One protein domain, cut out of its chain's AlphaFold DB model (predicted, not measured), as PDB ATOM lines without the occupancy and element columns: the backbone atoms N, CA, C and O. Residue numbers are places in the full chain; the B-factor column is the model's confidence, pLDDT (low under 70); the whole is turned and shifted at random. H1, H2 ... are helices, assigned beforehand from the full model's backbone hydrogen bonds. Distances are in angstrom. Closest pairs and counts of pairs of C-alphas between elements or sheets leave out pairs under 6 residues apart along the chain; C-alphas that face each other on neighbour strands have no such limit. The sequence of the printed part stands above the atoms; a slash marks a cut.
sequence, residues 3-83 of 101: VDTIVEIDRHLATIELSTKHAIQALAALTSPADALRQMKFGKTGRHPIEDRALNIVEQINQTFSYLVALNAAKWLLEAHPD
ATOM      1  N   VAL A   3       9.846  22.120  -2.004       93.50
ATOM      2  CA  VAL A   3       8.923  22.078  -3.148       93.50
ATOM      3  C   VAL A   3       8.226  23.424  -3.304       93.50
ATOM      4  O   VAL A   3       7.580  23.897  -2.366       93.50
ATOM      5  N   ASP A   4       8.322  24.005  -4.499       93.88
ATOM      6  CA  ASP A   4       7.841  25.370  -4.749       93.88
ATOM      7  C   ASP A   4       6.694  25.394  -5.765       93.88
ATOM      8  O   ASP A   4       5.921  26.348  -5.831       93.88
ATOM      9  N   THR A   5       6.542  24.322  -6.551       95.56
ATOM     10  CA  THR A   5       5.523  24.239  -7.603       95.56
ATOM     11  C   THR A   5       4.757  22.920  -7.587       95.56
ATOM     12  O   THR A   5       5.284  21.859  -7.248       95.56
ATOM     13  N   ILE A   6       3.508  22.963  -8.062       95.75
ATOM     14  CA  ILE A   6       2.681  21.762  -8.253       95.75
ATOM     15  C   ILE A   6       3.347  20.779  -9.233       95.75
ATOM     16  O   ILE A   6       3.308  19.573  -9.016       95.75
ATOM     17  N   VAL A   7       4.026  21.284 -10.270       96.69
ATOM     18  CA  VAL A   7       4.717  20.452 -11.273       96.69
ATOM     19  C   VAL A   7       5.869  19.652 -10.655       96.69
ATOM     20  O   VAL A   7       6.079  18.491 -11.008       96.69
ATOM     21  N   GLU A   8       6.629  20.245  -9.732       95.81
ATOM     22  CA  GLU A   8       7.660  19.521  -8.981       95.81
ATOM     23  C   GLU A   8       7.059  18.445  -8.084       95.81
ATOM     24  O   GLU A   8       7.566  17.321  -8.055       95.81
ATOM     25  N   ILE A   9       5.955  18.761  -7.403       96.75
ATOM     26  CA  ILE A   9       5.239  17.792  -6.572       96.75
ATOM     27  C   ILE A   9       4.756  16.612  -7.417       96.75
ATOM     28  O   ILE A   9       5.025  15.465  -7.062       96.75
ATOM     29  N   ASP A  10       4.120  16.869  -8.558       97.75
ATOM     30  CA  ASP A  10       3.625  15.819  -9.451       97.75
ATOM     31  C   ASP A  10       4.770  14.941  -9.987       97.75
ATOM     32  O   ASP A  10       4.631  13.718 -10.079       97.75
ATOM     33  N   ARG A  11       5.946  15.527 -10.252       96.88
ATOM     34  CA  ARG A  11       7.151  14.766 -10.612       96.88
ATOM     35  C   ARG A  11       7.602  13.849  -9.478       96.88
ATOM     36  O   ARG A  11       7.925  12.691  -9.730       96.88
ATOM     37  N   HIS A  12       7.618  14.339  -8.239       96.56
ATOM     38  CA  HIS A  12       7.957  13.505  -7.087       96.56
ATOM     39  C   HIS A  12       6.945  12.376  -6.884       96.56
ATOM     40  O   HIS A  12       7.360  11.238  -6.673       96.56
ATOM     41  N   LEU A  13       5.644  12.646  -7.019       97.19
ATOM     42  CA  LEU A  13       4.603  11.617  -6.944       97.19
ATOM     43  C   LEU A  13       4.804  10.526  -8.009       97.19
ATOM     44  O   LEU A  13       4.730   9.339  -7.692       97.19
ATOM     45  N   ALA A  14       5.147  10.907  -9.243       97.00
ATOM     46  CA  ALA A  14       5.465   9.951 -10.304       97.00
ATOM     47  C   ALA A  14       6.716   9.104  -9.991       97.00
ATOM     48  O   ALA A  14       6.729   7.899 -10.253       97.00
ATOM     49  N   THR A  15       7.754   9.701  -9.397       96.31
ATOM     50  CA  THR A  15       8.950   8.967  -8.946       96.31
ATOM     51  C   THR A  15       8.612   7.944  -7.861       96.31
ATOM     52  O   THR A  15       9.090   6.808  -7.918       96.31
ATOM     53  N   ILE A  16       7.752   8.310  -6.907       96.19
ATOM     54  CA  ILE A  16       7.302   7.396  -5.849       96.19
ATOM     55  C   ILE A  16       6.561   6.202  -6.455       96.19
ATOM     56  O   ILE A  16       6.859   5.063  -6.103       96.19
ATOM     57  N   GLU A  17       5.664   6.446  -7.409       96.38
ATOM     58  CA  GLU A  17       4.922   5.394  -8.113       96.38
ATOM     59  C   GLU A  17       5.840   4.441  -8.899       96.38
ATOM     60  O   GLU A  17       5.599   3.236  -8.988       96.38
ATOM     61  N   LEU A  18       6.938   4.940  -9.466       94.94
ATOM     62  CA  LEU A  18       7.938   4.063 -10.075       94.94
ATOM     63  C   LEU A  18       8.671   3.219  -9.017       94.94
ATOM     64  O   LEU A  18       8.914   2.029  -9.225       94.94
ATOM     65  N   SER A  19       8.998   3.815  -7.869       93.75
ATOM     66  CA  SER A  19       9.668   3.122  -6.763       93.75
ATOM     67  C   SER A  19       8.809   1.988  -6.181       93.75
ATOM     68  O   SER A  19       9.323   0.898  -5.904       93.75
ATOM     69  N   THR A  20       7.492   2.187  -6.054       94.81
ATOM     70  CA  THR A  20       6.558   1.148  -5.578       94.81
ATOM     71  C   THR A  20       6.437  -0.012  -6.565       94.81
ATOM     72  O   THR A  20       6.416  -1.168  -6.138       94.81
ATOM     73  N   LYS A  21       6.455   0.251  -7.880       95.12
ATOM     74  CA  LYS A  21       6.485  -0.809  -8.907       95.12
ATOM     75  C   LYS A  21       7.702  -1.718  -8.759       95.12
ATOM     76  O   LYS A  21       7.553  -2.940  -8.803       95.12
ATOM     77  N   HIS A  22       8.884  -1.149  -8.525       91.75
ATOM     78  CA  HIS A  22      10.089  -1.944  -8.275       91.75
ATOM     79  C   HIS A  22       9.975  -2.786  -6.997       91.75
ATOM     80  O   HIS A  22      10.377  -3.949  -6.994       91.75
ATOM     81  N   ALA A  23       9.374  -2.250  -5.927       92.81
ATOM     82  CA  ALA A  23       9.145  -3.021  -4.705       92.81
ATOM     83  C   ALA A  23       8.193  -4.204  -4.927       92.81
ATOM     84  O   ALA A  23       8.461  -5.298  -4.435       92.81
ATOM     85  N   ILE A  24       7.120  -4.020  -5.704       94.50
ATOM     86  CA  ILE A  24       6.196  -5.111  -6.059       94.50
ATOM     87  C   ILE A  24       6.933  -6.211  -6.829       94.50
ATOM     88  O   ILE A  24       6.777  -7.389  -6.513       94.50
ATOM     89  N   GLN A  25       7.775  -5.843  -7.799       93.12
ATOM     90  CA  GLN A  25       8.588  -6.807  -8.549       93.12
ATOM     91  C   GLN A  25       9.562  -7.568  -7.639       93.12
ATOM     92  O   GLN A  25       9.686  -8.787  -7.756       93.12
ATOM     93  N   ALA A  26      10.215  -6.873  -6.703       89.88
ATOM     94  CA  ALA A  26      11.122  -7.495  -5.742       89.88
ATOM     95  C   ALA A  26      10.393  -8.471  -4.803       89.88
ATOM     96  O   ALA A  26      10.902  -9.555  -4.533       89.88
ATOM     97  N   LEU A  27       9.193  -8.109  -4.340       91.12
ATOM     98  CA  LEU A  27       8.354  -8.966  -3.499       91.12
ATOM     99  C   LEU A  27       7.863 -10.207  -4.251       91.12
ATOM    100  O   LEU A  27       7.884 -11.301  -3.692       91.12
ATOM    101  N   ALA A  28       7.477 -10.061  -5.520       92.44
ATOM    102  CA  ALA A  28       7.025 -11.173  -6.357       92.44
ATOM    103  C   ALA A  28       8.122 -12.222  -6.623       92.44
ATOM    104  O   ALA A  28       7.809 -13.372  -6.922       92.44
ATOM    105  N   ALA A  29       9.400 -11.849  -6.501       90.25
ATOM    106  CA  ALA A  29      10.532 -12.760  -6.662       90.25
ATOM    107  C   ALA A  29      10.846 -13.597  -5.401       90.25
ATOM    108  O   ALA A  29      11.704 -14.480  -5.453       90.25
ATOM    109  N   LEU A  30      10.188 -13.335  -4.264       90.06
ATOM    110  CA  LEU A  30      10.422 -14.053  -3.008       90.06
ATOM    111  C   LEU A  30       9.644 -15.377  -2.977       90.06
ATOM    112  O   LEU A  30       8.439 -15.403  -3.206       90.06
ATOM    113  N   THR A  31      10.322 -16.482  -2.654       89.69
ATOM    114  CA  THR A  31       9.743 -17.840  -2.752       89.69
ATOM    115  C   THR A  31       9.669 -18.599  -1.427       89.69
ATOM    116  O   THR A  31       8.753 -19.393  -1.225       89.69
ATOM    117  N   SER A  32      10.599 -18.364  -0.498       93.44
ATOM    118  CA  SER A  32      10.617 -19.009   0.822       93.44
ATOM    119  C   SER A  32      10.021 -18.077   1.881       93.44
ATOM    120  O   SER A  32      10.553 -16.984   2.044       93.44
ATOM    121  N   PRO A  33       8.983 -18.467   2.649       94.44
ATOM    122  CA  PRO A  33       8.311 -17.554   3.583       94.44
ATOM    123  C   PRO A  33       9.226 -16.935   4.649       94.44
ATOM    124  O   PRO A  33       9.206 -15.724   4.864       94.44
ATOM    125  N   ALA A  34      10.061 -17.744   5.307       94.12
ATOM    126  CA  ALA A  34      10.956 -17.250   6.355       94.12
ATOM    127  C   ALA A  34      12.064 -16.353   5.781       94.12
ATOM    128  O   ALA A  34      12.389 -15.314   6.360       94.12
ATOM    129  N   ASP A  35      12.613 -16.721   4.618       91.62
ATOM    130  CA  ASP A  35      13.608 -15.885   3.948       91.62
ATOM    131  C   ASP A  35      12.980 -14.604   3.394       91.62
ATOM    132  O   ASP A  35      13.590 -13.549   3.492       91.62
ATOM    133  N   ALA A  36      11.736 -14.650   2.913       94.44
ATOM    134  CA  ALA A  36      11.004 -13.482   2.441       94.44
ATOM    135  C   ALA A  36      10.879 -12.430   3.548       94.44
ATOM    136  O   ALA A  36      11.262 -11.279   3.342       94.44
ATOM    137  N   LEU A  37      10.446 -12.827   4.751       95.56
ATOM    138  CA  LEU A  37      10.384 -11.922   5.904       95.56
ATOM    139  C   LEU A  37      11.767 -11.365   6.267       95.56
ATOM    140  O   LEU A  37      11.914 -10.163   6.509       95.56
ATOM    141  N   ARG A  38      12.801 -12.216   6.252       95.25
ATOM    142  CA  ARG A  38      14.185 -11.796   6.505       95.25
ATOM    143  C   ARG A  38      14.667 -10.780   5.465       95.25
ATOM    144  O   ARG A  38      15.261  -9.773   5.839       95.25
ATOM    145  N   GLN A  39      14.398 -11.004   4.181       94.50
ATOM    146  CA  GLN A  39      14.768 -10.110   3.081       94.50
ATOM    147  C   GLN A  39      13.995  -8.792   3.144       94.50
ATOM    148  O   GLN A  39      14.584  -7.728   2.972       94.50
ATOM    149  N   MET A  40      12.702  -8.834   3.467       95.06
ATOM    150  CA  MET A  40      11.886  -7.630   3.629       95.06
ATOM    151  C   MET A  40      12.396  -6.727   4.756       95.06
ATOM    152  O   MET A  40      12.331  -5.506   4.617       95.06
ATOM    153  N   LYS A  41      12.897  -7.307   5.858       95.50
ATOM    154  CA  LYS A  41      13.358  -6.557   7.038       95.50
ATOM    155  C   LYS A  41      14.842  -6.189   7.010       95.50
ATOM    156  O   LYS A  41      15.196  -5.113   7.476       95.50
ATOM    157  N   PHE A  42      15.705  -7.075   6.524       95.25
ATOM    158  CA  PHE A  42      17.164  -6.926   6.623       95.25
ATOM    159  C   PHE A  42      17.865  -6.865   5.264       95.25
ATOM    160  O   PHE A  42      19.049  -6.538   5.196       95.25
ATOM    161  N   GLY A  43      17.163  -7.205   4.183       92.88
ATOM    162  CA  GLY A  43      17.681  -7.083   2.827       92.88
ATOM    163  C   GLY A  43      17.767  -5.627   2.372       92.88
ATOM    164  O   GLY A  43      17.293  -4.707   3.034       92.88
ATOM    165  N   LYS A  44      18.376  -5.426   1.203       93.44
ATOM    166  CA  LYS A  44      18.503  -4.117   0.536       93.44
ATOM    167  C   LYS A  44      17.744  -4.081  -0.794       93.44
ATOM    168  O   LYS A  44      18.179  -3.449  -1.748       93.44
ATOM    169  N   THR A  45      16.659  -4.850  -0.873       90.81
ATOM    170  CA  THR A  45      15.816  -4.982  -2.069       90.81
ATOM    171  C   THR A  45      14.825  -3.831  -2.225       90.81
ATOM    172  O   THR A  45      14.272  -3.656  -3.306       90.81
ATOM    173  N   GLY A  46      14.609  -3.046  -1.166       92.69
ATOM    174  CA  GLY A  46      13.839  -1.814  -1.214       92.69
ATOM    175  C   GLY A  46      14.686  -0.608  -1.620       92.69
ATOM    176  O   GLY A  46      15.917  -0.654  -1.721       92.69
ATOM    177  N   ARG A  47      14.009   0.513  -1.836       93.62
ATOM    178  CA  ARG A  47      14.599   1.757  -2.324       93.62
ATOM    179  C   ARG A  47      13.893   2.958  -1.714       93.62
ATOM    180  O   ARG A  47      12.688   2.934  -1.480       93.62
ATOM    181  N   HIS A  48      14.648   4.015  -1.448       93.75
ATOM    182  CA  HIS A  48      14.094   5.275  -0.982       93.75
ATOM    183  C   HIS A  48      13.098   5.835  -2.025       93.75
ATOM    184  O   HIS A  48      13.341   5.726  -3.226       93.75
ATOM    185  N   PRO A  49      11.951   6.401  -1.604       92.88
ATOM    186  CA  PRO A  49      10.883   6.824  -2.519       92.88
ATOM    187  C   PRO A  49      11.274   7.954  -3.490       92.88
ATOM    188  O   PRO A  49      10.631   8.111  -4.522       92.88
ATOM    189  N   ILE A  50      12.312   8.734  -3.167       91.31
ATOM    190  CA  ILE A  50      12.799   9.867  -3.982       91.31
ATOM    191  C   ILE A  50      14.297   9.757  -4.318       91.31
ATOM    192  O   ILE A  50      14.671   9.763  -5.483       91.31
ATOM    193  N   GLU A  51      15.161   9.670  -3.305       89.81
ATOM    194  CA  GLU A  51      16.613   9.485  -3.456       89.81
ATOM    195  C   GLU A  51      17.023   8.128  -4.063       89.81
ATOM    196  O   GLU A  51      16.385   7.098  -3.838       89.81
ATOM    197  N   ASP A  52      18.171   8.099  -4.748       88.31
ATOM    198  CA  ASP A  52      18.832   6.872  -5.211       88.31
ATOM    199  C   ASP A  52      19.590   6.183  -4.063       88.31
ATOM    200  O   ASP A  52      20.819   6.167  -4.000       88.31
ATOM    201  N   ARG A  53      18.835   5.650  -3.098       90.62
ATOM    202  CA  ARG A  53      19.386   4.984  -1.914       90.62
ATOM    203  C   ARG A  53      18.661   3.677  -1.630       90.62
ATOM    204  O   ARG A  53      17.435   3.624  -1.638       90.62
ATOM    205  N   ALA A  54      19.421   2.620  -1.352       92.44
ATOM    206  CA  ALA A  54      18.869   1.318  -0.985       92.44
ATOM    207  C   ALA A  54      18.286   1.326   0.438       92.44
ATOM    208  O   ALA A  54      18.857   1.942   1.343       92.44
ATOM    209  N   LEU A  55      17.180   0.606   0.625       94.00
ATOM    210  CA  LEU A  55      16.471   0.405   1.891       94.00
ATOM    211  C   LEU A  55      16.057  -1.064   2.028       94.00
ATOM    212  O   LEU A  55      16.065  -1.815   1.049       94.00
ATOM    213  N   ASN A  56      15.628  -1.470   3.219       95.31
ATOM    214  CA  ASN A  56      14.775  -2.655   3.307       95.31
ATOM    215  C   ASN A  56      13.330  -2.316   2.873       95.31
ATOM    216  O   ASN A  56      12.945  -1.147   2.780       95.31
ATOM    217  N   ILE A  57      12.516  -3.332   2.570       95.75
ATOM    218  CA  ILE A  57      11.142  -3.122   2.077       95.75
ATOM    219  C   ILE A  57      10.273  -2.423   3.130       95.75
ATOM    220  O   ILE A  57       9.468  -1.560   2.786       95.75
ATOM    221  N   VAL A  58      10.447  -2.751   4.414       94.88
ATOM    222  CA  VAL A  58       9.677  -2.132   5.507       94.88
ATOM    223  C   VAL A  58       9.974  -0.630   5.608       94.88
ATOM    224  O   VAL A  58       9.055   0.180   5.726       94.88
ATOM    225  N   GLU A  59      11.243  -0.241   5.507       94.56
ATOM    226  CA  GLU A  59      11.675   1.159   5.459       94.56
ATOM    227  C   GLU A  59      11.117   1.886   4.238       94.56
ATOM    228  O   GLU A  59      10.623   3.008   4.376       94.56
ATOM    229  N   GLN A  60      11.162   1.255   3.059       94.94
ATOM    230  CA  GLN A  60      10.583   1.830   1.847       94.94
ATOM    231  C   GLN A  60       9.084   2.084   2.017       94.94
ATOM    232  O   GLN A  60       8.626   3.168   1.663       94.94
ATOM    233  N   ILE A  61       8.323   1.128   2.561       95.00
ATOM    234  CA  ILE A  61       6.881   1.288   2.811       95.00
ATOM    235  C   ILE A  61       6.641   2.494   3.724       95.00
ATOM    236  O   ILE A  61       5.884   3.397   3.367       95.00
ATOM    237  N   ASN A  62       7.331   2.545   4.866       94.19
ATOM    238  CA  ASN A  62       7.176   3.629   5.833       94.19
ATOM    239  C   ASN A  62       7.462   5.009   5.215       94.19
ATOM    240  O   ASN A  62       6.696   5.963   5.380       94.19
ATOM    241  N   GLN A  63       8.558   5.119   4.465       92.88
ATOM    242  CA  GLN A  63       8.939   6.381   3.843       92.88
ATOM    243  C   GLN A  63       8.016   6.738   2.678       92.88
ATOM    244  O   GLN A  63       7.623   7.893   2.569       92.88
ATOM    245  N   THR A  64       7.607   5.772   1.853       95.12
ATOM    246  CA  THR A  64       6.673   5.990   0.733       95.12
ATOM    247  C   THR A  64       5.437   6.746   1.203       95.12
ATOM    248  O   THR A  64       5.125   7.806   0.666       95.12
ATOM    249  N   PHE A  65       4.779   6.268   2.261       95.06
ATOM    250  CA  PHE A  65       3.569   6.920   2.760       95.06
ATOM    251  C   PHE A  65       3.848   8.248   3.466       95.06
ATOM    252  O   PHE A  65       3.070   9.189   3.307       95.06
ATOM    253  N   SER A  66       4.982   8.372   4.162       94.56
ATOM    254  CA  SER A  66       5.405   9.648   4.755       94.56
ATOM    255  C   SER A  66       5.580  10.737   3.687       94.56
ATOM    256  O   SER A  66       5.103  11.860   3.851       94.56
ATOM    257  N   TYR A  67       6.223  10.399   2.566       95.31
ATOM    258  CA  TYR A  67       6.414  11.316   1.444       95.31
ATOM    259  C   TYR A  67       5.112  11.599   0.695       95.31
ATOM    260  O   TYR A  67       4.857  12.757   0.375       95.31
ATOM    261  N   LEU A  68       4.270  10.588   0.446       96.12
ATOM    262  CA  LEU A  68       2.973  10.792  -0.209       96.12
ATOM    263  C   LEU A  68       2.104  11.784   0.567       96.12
ATOM    264  O   LEU A  68       1.571  12.716  -0.034       96.12
ATOM    265  N   VAL A  69       1.987  11.627   1.887       95.94
ATOM    266  CA  VAL A  69       1.200  12.554   2.716       95.94
ATOM    267  C   VAL A  69       1.797  13.961   2.677       95.94
ATOM    268  O   VAL A  69       1.067  14.916   2.423       95.94
ATOM    269  N   ALA A  70       3.114  14.100   2.863       96.00
ATOM    270  CA  ALA A  70       3.768  15.409   2.861       96.00
ATOM    271  C   ALA A  70       3.630  16.142   1.515       96.00
ATOM    272  O   ALA A  70       3.349  17.337   1.495       96.00
ATOM    273  N   LEU A  71       3.788  15.431   0.395       96.69
ATOM    274  CA  LEU A  71       3.655  15.996  -0.951       96.69
ATOM    275  C   LEU A  71       2.218  16.430  -1.253       96.69
ATOM    276  O   LEU A  71       2.010  17.526  -1.768       96.69
ATOM    277  N   ASN A  72       1.223  15.610  -0.907       97.19
ATOM    278  CA  ASN A  72      -0.180  15.978  -1.110       97.19
ATOM    279  C   ASN A  72      -0.594  17.158  -0.219       97.19
ATOM    280  O   ASN A  72      -1.297  18.053  -0.683       97.19
ATOM    281  N   ALA A  73      -0.111  17.209   1.026       96.50
ATOM    282  CA  ALA A  73      -0.327  18.357   1.903       96.50
ATOM    283  C   ALA A  73       0.312  19.633   1.333       96.50
ATOM    284  O   ALA A  73      -0.333  20.678   1.305       96.50
ATOM    285  N   ALA A  74       1.544  19.548   0.825       96.62
ATOM    286  CA  ALA A  74       2.217  20.675   0.185       96.62
ATOM    287  C   ALA A  74       1.478  21.157  -1.070       96.62
ATOM    288  O   ALA A  74       1.346  22.360  -1.273       96.62
ATOM    289  N   LYS A  75       0.942  20.232  -1.878       97.19
ATOM    290  CA  LYS A  75       0.135  20.569  -3.060       97.19
ATOM    291  C   LYS A  75      -1.104  21.358  -2.664       97.19
ATOM    292  O   LYS A  75      -1.325  22.442  -3.190       97.19
ATOM    293  N   TRP A  76      -1.847  20.847  -1.683       97.38
ATOM    294  CA  TRP A  76      -3.020  21.531  -1.148       97.38
ATOM    295  C   TRP A  76      -2.673  22.919  -0.590       97.38
ATOM    296  O   TRP A  76      -3.384  23.885  -0.855       97.38
ATOM    297  N   LEU A  77      -1.555  23.048   0.133       97.00
ATOM    298  CA  LEU A  77      -1.108  24.333   0.673       97.00
ATOM    299  C   LEU A  77      -0.718  25.336  -0.422       97.00
ATOM    300  O   LEU A  77      -1.046  26.509  -0.286       97.00
ATOM    301  N   LEU A  78      -0.051  24.903  -1.497       96.00
ATOM    302  CA  LEU A  78       0.279  25.775  -2.633       96.00
ATOM    303  C   LEU A  78      -0.978  26.242  -3.377       96.00
ATOM    304  O   LEU A  78      -1.048  27.392  -3.800       96.00
ATOM    305  N   GLU A  79      -1.979  25.369  -3.514       95.38
ATOM    306  CA  GLU A  79      -3.273  25.717  -4.114       95.38
ATOM    307  C   GLU A  79      -4.057  26.709  -3.239       95.38
ATOM    308  O   GLU A  79      -4.657  27.651  -3.756       95.38
ATOM    309  N   ALA A  80      -4.037  26.525  -1.916       96.94
ATOM    310  CA  ALA A  80      -4.733  27.391  -0.964       96.94
ATOM    311  C   ALA A  80      -4.007  28.724  -0.697       96.94
ATOM    312  O   ALA A  80      -4.649  29.722  -0.363       96.94
ATOM    313  N   HIS A  81      -2.678  28.746  -0.826       95.56
ATOM    314  CA  HIS A  81      -1.815  29.878  -0.488       95.56
ATOM    315  C   HIS A  81      -0.758  30.115  -1.584       95.56
ATOM    316  O   HIS A  81       0.428  29.854  -1.362       95.56
ATOM    317  N   PRO A  82      -1.150  30.641  -2.760       91.19
ATOM    318  CA  PRO A  82      -0.248  30.784  -3.908       91.19
ATOM    319  C   PRO A  82       0.958  31.703  -3.646       91.19
ATOM    320  O   PRO A  82       1.999  31.540  -4.276       91.19
ATOM    321  N   ASP A  83       0.855  32.619  -2.680       93.56
ATOM    322  CA  ASP A  83       1.918  33.570  -2.329       93.56
ATOM    323  C   ASP A  83       2.924  33.027  -1.291       93.56
ATOM    324  O   ASP A  83       3.833  33.746  -0.875       93.56
TER     325      ASP A  83
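AT A GLANCE: This is residues 3 to 83 of the 101 residues of an uncharacterized protein of Bosea vaviloviae (UniProt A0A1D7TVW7). What shape does the backbone make? Two long helices, H3 and H1, lie side by side and run opposite ways, making most of a rod, with the short helix H2 at one end; residues 43 to 56 make a loop that folds back on itself along one side of the pair. What is it made of? The printed part has 81 residues with three named helices in the order H1, H2, H3 and no named strand, and the class is all helix. It is loose, with a radius of gyration of the C-alphas of 15.2 A, and spans 53 by 17 by 16 A.

IN THESE COORDINATES: Where is the longest helix? H3 is residues 57 to 80, 34.5 A from first to last C-alpha, ending at C-alpha 80 at (-4.733, 27.391, -0.964). Where are the others? H1 is residues 6 to 28, 33.3 A long, beginning at C-alpha 6 at (2.681, 21.762, -8.253). H2 is residues 33 to 42, 14.2 A long.

HOW THE PARTS SIT: What touches H3? H1 touches it at a shallow tilt of 19 degrees, opposite ways; their closest C-alphas, Ile 6 and Lys 75, are 5.9 A apart. H2 touches residues 57 to 58 of H3 alone, at a steep tilt of 55 degrees, the same way, and their closest C-alphas, Met 40 and Ile 57, are 4.8 A apart. How do H1 and H2 stand? They are close but not clearly touching, with the closest C-alphas, Leu 27 and Ala 36, 7.9 A apart. What do the backbones show? In H1, H2 and H3 every O i to N i+4 pair is within hydrogen-bond range.

THE WHOLE: How large is it? The two C-alphas farthest apart, of Ser 32 and Asp 83, are 53.4 A apart. How do the links run? H1 to H2 is a tight link and H2 to H3 a long one of 14 residues, in which residues 46 to 47 pair antiparallel with 54 to 55. Is anything cut or uncertain? The printed part has no cut, its mean pLDDT is 94.4, and no printed residue is under 70.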